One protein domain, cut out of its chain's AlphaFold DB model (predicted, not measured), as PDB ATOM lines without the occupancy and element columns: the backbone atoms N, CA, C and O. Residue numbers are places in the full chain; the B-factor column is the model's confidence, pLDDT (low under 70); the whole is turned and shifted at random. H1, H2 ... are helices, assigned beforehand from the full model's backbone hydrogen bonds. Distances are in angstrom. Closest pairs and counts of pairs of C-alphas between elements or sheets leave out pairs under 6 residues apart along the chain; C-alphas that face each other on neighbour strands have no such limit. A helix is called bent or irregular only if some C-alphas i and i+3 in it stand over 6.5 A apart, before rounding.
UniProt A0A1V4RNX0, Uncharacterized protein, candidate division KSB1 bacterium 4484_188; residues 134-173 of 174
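AT A GLANCE: This is residues 134 to 173 of the 174 residues of an uncharacterized protein of candidate division KSB1 bacterium 4484_188 (UniProt A0A1V4RNX0). Three separate helices are strung end after end along one long, thin rod, with no two of them touching and no core between them. The long helix H1 makes one end of the rod, the shorter H2 comes next after a sidestep of the chain at residues 150 to 155, and the small H3 makes the other end, with residues 164 to 173 sticking out free. The printed part has 40 residues with three named helices, in the order H1, H2, H3, and no named strand, and its class is all helix. The whole is extended, with a radius of gyration of the C-alphas of 14.7 A, and the C-alphas span 49 by 17 by 14 A along their three main axes.

IN THESE COORDINATES: The printed part begins with H1, residues 134 to 149, from Ala 134 to Glu 149. H1 is the longest helix, with 16 residues, and it measures 22.5 A from first to last C-alpha. Its first C-alpha, that of Ala 134, is at (15.245, 12.859, 31.619), and its last, that of Glu 149, is at (13.275, 17.682, 9.721). Residues 150 to 155 follow as a link. H2 is residues 156 to 163, from Tyr 156 to His 163, 8 residues and 10.2 A from first to last C-alpha. It begins with C-alpha 156 at (0.988, 9.342, 8.273). Residues 164 to 167 come next. H3 is residues 168 to 172, from Leu 168 to Leu 172, 5 residues and 6.2 A from first to last C-alpha. It ends with C-alpha 172 at (10.403, -2.822, -13.138). Gly 173 follows H3 as the last printed residue.

HOW THE PARTS SIT: H1 touches no helix, and its direction from N to C has -0.94 as its component along z. H1 and H2 are apart, although they follow each other in the chain: no C-alpha of the one is within 8 A of the other. The link between them, 6 residues long, is short. H2 has -0.74 as the z component of its direction and 0.64 as the x component. H2 and H3 are apart too, with no C-alpha of the one within 8 A of the other, and their link of 4 residues is tight. H3 has -1.00 as the z component of its direction. H1 and H3 are apart as well. The printed part holds no hairpin. No helix is bent or irregular. In H1, H2 and H3 every pair of O of residue i and N of residue i+4 is within hydrogen-bond range.

THE WHOLE: The C-alphas of Ala 134 and Gly 173, the first and last printed residues, are the two farthest apart in the domain, at 49.3 A. The outline is a rod, and the radius of gyration of the C-alphas is 1.64 times the 8.9 A of a compact globule of 40 residues. Three stretches stand free, with no C-alpha 8 or more residues away along the chain within 10 A: residues 134 to 143, which belong to H1; residues 153 to 158, of which 156 to 158 belong to H2; and residues 164 to 173, of which 168 to 172 belong to H3. The printed part has no cut, and neither of its two links is long. It runs from residue 134 to residue 173 of a full chain of 174 residues. The mean pLDDT of the printed part is 84.1; it is 88 for H1, 87 for H2 and 74 for H3. Two printed residues, Leu 168 and Gly 173, are under 70, where the model's confidence is low.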
ATOM      1  N   ALA A 134      14.299  12.121  32.450       81.38
ATOM      2  CA  ALA A 134      15.245  12.859  31.619       81.38
ATOM      3  C   ALA A 134      15.551  12.149  30.287       81.38
ATOM      4  O   ALA A 134      15.595  12.790  29.237       81.38
ATOM      5  N   ASP A 135      15.715  10.825  30.297       77.75
ATOM      6  CA  ASP A 135      15.932  10.045  29.076       77.75
ATOM      7  C   ASP A 135      14.683   9.973  28.199       77.75
ATOM      8  O   ASP A 135      14.786  10.077  26.976       77.75
ATOM      9  N   LEU A 136      13.499   9.852  28.809       81.31
ATOM     10  CA  LEU A 136      12.232   9.921  28.079       81.31
ATOM     11  C   LEU A 136      12.059  11.283  27.404       81.31
ATOM     12  O   LEU A 136      11.694  11.337  26.229       81.31
ATOM     13  N   GLN A 137      12.384  12.368  28.112       86.25
ATOM     14  CA  GLN A 137      12.335  13.718  27.559       86.25
ATOM     15  C   GLN A 137      13.329  13.881  26.403       86.25
ATOM     16  O   GLN A 137      12.952  14.340  25.328       86.25
ATOM     17  N   ARG A 138      14.566  13.394  26.562       88.38
ATOM     18  CA  ARG A 138      15.586  13.408  25.503       88.38
ATOM     19  C   ARG A 138      15.133  12.653  24.251       88.38
ATOM     20  O   ARG A 138      15.341  13.128  23.134       88.38
ATOM     21  N   ILE A 139      14.511  11.484  24.417       86.56
ATOM     22  CA  ILE A 139      13.953  10.707  23.301       86.56
ATOM     23  C   ILE A 139      12.798  11.474  22.647       86.56
ATOM     24  O   ILE A 139      12.762  11.583  21.421       86.56
ATOM     25  N   ALA A 140      11.884  12.039  23.435       88.38
ATOM     26  CA  ALA A 140      10.751  12.807  22.927       88.38
ATOM     27  C   ALA A 140      11.202  14.038  22.124       88.38
ATOM     28  O   ALA A 140      10.692  14.279  21.027       88.38
ATOM     29  N   ASP A 141      12.202  14.766  22.620       92.88
ATOM     30  CA  ASP A 141      12.782  15.926  21.944       92.88
ATOM     31  C   ASP A 141      13.463  15.521  20.637       92.88
ATOM     32  O   ASP A 141      13.248  16.155  19.599       92.88
ATOM     33  N   ARG A 142      14.199  14.402  20.638       90.19
ATOM     34  CA  ARG A 142      14.816  13.870  19.418       90.19
ATOM     35  C   ARG A 142      13.770  13.450  18.387       90.19
ATOM     36  O   ARG A 142      13.910  13.778  17.211       90.19
ATOM     37  N   VAL A 143      12.700  12.778  18.809       89.56
ATOM     38  CA  VAL A 143      11.577  12.409  17.930       89.56
ATOM     39  C   VAL A 143      10.897  13.656  17.365       89.56
ATOM     40  O   VAL A 143      10.555  13.687  16.183       89.56
ATOM     41  N   LYS A 144      10.712  14.704  18.173       91.00
ATOM     42  CA  LYS A 144      10.130  15.978  17.728       91.00
ATOM     43  C   LYS A 144      11.015  16.669  16.691       91.00
ATOM     44  O   LYS A 144      10.492  17.160  15.692       91.00
ATOM     45  N   GLN A 145      12.330  16.669  16.900       92.25
ATOM     46  CA  GLN A 145      13.294  17.205  15.944       92.25
ATOM     47  C   GLN A 145      13.235  16.450  14.611       92.25
ATOM     48  O   GLN A 145      13.057  17.076  13.571       92.25
ATOM     49  N   LEU A 146      13.288  15.116  14.643       89.12
ATOM     50  CA  LEU A 146      13.226  14.285  13.436       89.12
ATOM     51  C   LEU A 146      11.916  14.483  12.665       89.12
ATOM     52  O   LEU A 146      11.923  14.600  11.445       89.12
ATOM     53  N   LYS A 147      10.782  14.592  13.370       87.94
ATOM     54  CA  LYS A 147       9.487  14.904  12.744       87.94
ATOM     55  C   LYS A 147       9.495  16.270  12.054       87.94
ATOM     56  O   LYS A 147       8.887  16.407  10.998       87.94
ATOM     57  N   LYS A 148      10.175  17.263  12.632       90.00
ATOM     58  CA  LYS A 148      10.323  18.595  12.031       90.00
ATOM     59  C   LYS A 148      11.212  18.550  10.787       90.00
ATOM     60  O   LYS A 148      10.821  19.095   9.765       90.00
ATOM     61  N   GLU A 149      12.358  17.875  10.859       89.69
ATOM     62  CA  GLU A 149      13.275  17.682   9.721       89.69
ATOM     63  C   GLU A 149      12.589  16.951   8.556       89.69
ATOM     64  O   GLU A 149      12.779  17.307   7.398       89.69
ATOM     65  N   ALA A 150      11.728  15.981   8.867       87.25
ATOM     66  CA  ALA A 150      10.953  15.223   7.890       87.25
ATOM     67  C   ALA A 150       9.675  15.935   7.395       87.25
ATOM     68  O   ALA A 150       8.909  15.329   6.649       87.25
ATOM     69  N   ASN A 151       9.386  17.172   7.827       88.88
ATOM     70  CA  ASN A 151       8.121  17.875   7.548       88.88
ATOM     71  C   ASN A 151       6.868  17.023   7.854       88.88
ATOM     72  O   ASN A 151       5.866  17.057   7.140       88.88
ATOM     73  N   TYR A 152       6.925  16.225   8.923       86.31
ATOM     74  CA  TYR A 152       5.857  15.310   9.299       86.31
ATOM     75  C   TYR A 152       4.716  16.039  10.020       86.31
ATOM     76  O   TYR A 152       4.839  16.455  11.175       86.31
ATOM     77  N   HIS A 153       3.558  16.129   9.367       86.19
ATOM     78  CA  HIS A 153       2.369  16.849   9.837       86.19
ATOM     79  C   HIS A 153       1.369  15.976  10.613       86.19
ATOM     80  O   HIS A 153       0.188  16.293  10.687       86.19
ATOM     81  N   ARG A 154       1.835  14.876  11.225       82.62
ATOM     82  CA  ARG A 154       1.029  13.930  12.035       82.62
ATOM     83  C   ARG A 154      -0.042  13.137  11.280       82.62
ATOM     84  O   ARG A 154      -0.676  12.280  11.886       82.62
ATOM     85  N   ASN A 155      -0.188  13.341   9.976       88.50
ATOM     86  CA  ASN A 155      -1.007  12.503   9.109       88.50
ATOM     87  C   ASN A 155      -0.097  11.540   8.336       88.50
ATOM     88  O   ASN A 155       0.466  11.890   7.299       88.50
ATOM     89  N   TYR A 156       0.097  10.334   8.878       81.94
ATOM     90  CA  TYR A 156       0.988   9.342   8.273       81.94
ATOM     91  C   TYR A 156       0.564   8.907   6.860       81.94
ATOM     92  O   TYR A 156       1.425   8.974   5.982       81.94
ATOM     93  N   PRO A 157      -0.709   8.536   6.597       87.94
ATOM     94  CA  PRO A 157      -1.154   8.179   5.248       87.94
ATOM     95  C   PRO A 157      -0.852   9.249   4.190       87.94
ATOM     96  O   PRO A 157      -0.378   8.939   3.101       87.94
ATOM     97  N   GLU A 158      -1.071  10.520   4.518       88.19
ATOM     98  CA  GLU A 158      -0.811  11.618   3.588       88.19
ATOM     99  C   GLU A 158       0.688  11.908   3.429       88.19
ATOM    100  O   GLU A 158       1.169  12.165   2.325       88.19
ATOM    101  N   TRP A 159       1.449  11.845   4.525       89.44
ATOM    102  CA  TRP A 159       2.892  12.067   4.492       89.44
ATOM    103  C   TRP A 159       3.608  10.999   3.662       89.44
ATOM    104  O   TRP A 159       4.437  11.348   2.822       89.44
ATOM    105  N   ILE A 160       3.256   9.719   3.843       87.94
ATOM    106  CA  ILE A 160       3.892   8.622   3.109       87.94
ATOM    107  C   ILE A 160       3.530   8.650   1.627       87.94
ATOM    108  O   ILE A 160       4.390   8.358   0.812       87.94
ATOM    109  N   ALA A 161       2.315   9.069   1.253       86.38
ATOM    110  CA  ALA A 161       1.949   9.233  -0.153       86.38
ATOM    111  C   ALA A 161       2.843  10.262  -0.871       86.38
ATOM    112  O   ALA A 161       3.210  10.058  -2.024       86.38
ATOM    113  N   ARG A 162       3.233  11.343  -0.178       85.25
ATOM    114  CA  ARG A 162       4.085  12.416  -0.723       85.25
ATOM    115  C   ARG A 162       5.584  12.109  -0.672       85.25
ATOM    116  O   ARG A 162       6.332  12.637  -1.483       85.25
ATOM    117  N   HIS A 163       6.014  11.286   0.283       85.94
ATOM    118  CA  HIS A 163       7.427  10.960   0.515       85.94
ATOM    119  C   HIS A 163       7.769   9.509   0.149       85.94
ATOM    120  O   HIS A 163       8.851   9.035   0.499       85.94
ATOM    121  N   LYS A 164       6.861   8.793  -0.533       81.38
ATOM    122  CA  LYS A 164       7.081   7.419  -0.998       81.38
ATOM    123  C   LYS A 164       8.289   7.433  -1.941       81.38
ATOM    124  O   LYS A 164       8.211   8.059  -2.998       81.38
ATOM    125  N   PRO A 165       9.395   6.759  -1.596       80.94
ATOM    126  CA  PRO A 165      10.492   6.592  -2.533       80.94
ATOM    127  C   PRO A 165       9.990   5.815  -3.746       80.94
ATOM    128  O   PRO A 165       9.122   4.946  -3.608       80.94
ATOM    129  N   VAL A 166      10.551   6.104  -4.920       82.12
ATOM    130  CA  VAL A 166      10.316   5.291  -6.114       82.12
ATOM    131  C   VAL A 166      10.656   3.848  -5.760       82.12
ATOM    132  O   VAL A 166      11.794   3.544  -5.392       82.12
ATOM    133  N   ARG A 167       9.652   2.970  -5.789       78.31
ATOM    134  CA  ARG A 167       9.868   1.571  -5.446       78.31
ATOM    135  C   ARG A 167      10.458   0.849  -6.641       78.31
ATOM    136  O   ARG A 167      10.101   1.127  -7.780       78.31
ATOM    137  N   LEU A 168      11.338  -0.109  -6.373       68.88
ATOM    138  CA  LEU A 168      11.934  -0.924  -7.427       68.88
ATOM    139  C   LEU A 168      10.871  -1.685  -8.233       68.88
ATOM    140  O   LEU A 168      11.045  -1.862  -9.432       68.88
ATOM    141  N   GLU A 169       9.770  -2.094  -7.594       77.00
ATOM    142  CA  GLU A 169       8.673  -2.785  -8.285       77.00
ATOM    143  C   GLU A 169       7.973  -1.851  -9.291       77.00
ATOM    144  O   GLU A 169       7.763  -2.238 -10.439       77.00
ATOM    145  N   ASP A 170       7.750  -0.587  -8.902       76.38
ATOM    146  CA  ASP A 170       7.151   0.454  -9.754       76.38
ATOM    147  C   ASP A 170       8.048   0.775 -10.981       76.38
ATOM    148  O   ASP A 170       7.550   1.144 -12.041       76.38
ATOM    149  N   VAL A 171       9.376   0.613 -10.860       73.50
ATOM    150  CA  VAL A 171      10.357   0.833 -11.949       73.50
ATOM    151  C   VAL A 171      10.456  -0.363 -12.896       73.50
ATOM    152  O   VAL A 171      10.725  -0.193 -14.083       73.50
ATOM    153  N   LEU A 172      10.259  -1.577 -12.380       74.44
ATOM    154  CA  LEU A 172      10.403  -2.822 -13.138       74.44
ATOM    155  C   LEU A 172       9.102  -3.278 -13.818       74.44
ATOM    156  O   LEU A 172       9.116  -4.300 -14.502       74.44
ATOM    157  N   GLY A 173       8.004  -2.532 -13.653       55.09
ATOM    158  CA  GLY A 173       6.734  -2.779 -14.341       55.09
ATOM    159  C   GLY A 173       6.081  -4.118 -13.990       55.09
ATOM    160  O   GLY A 173       5.419  -4.702 -14.848       55.09
TER     161      GLY A 173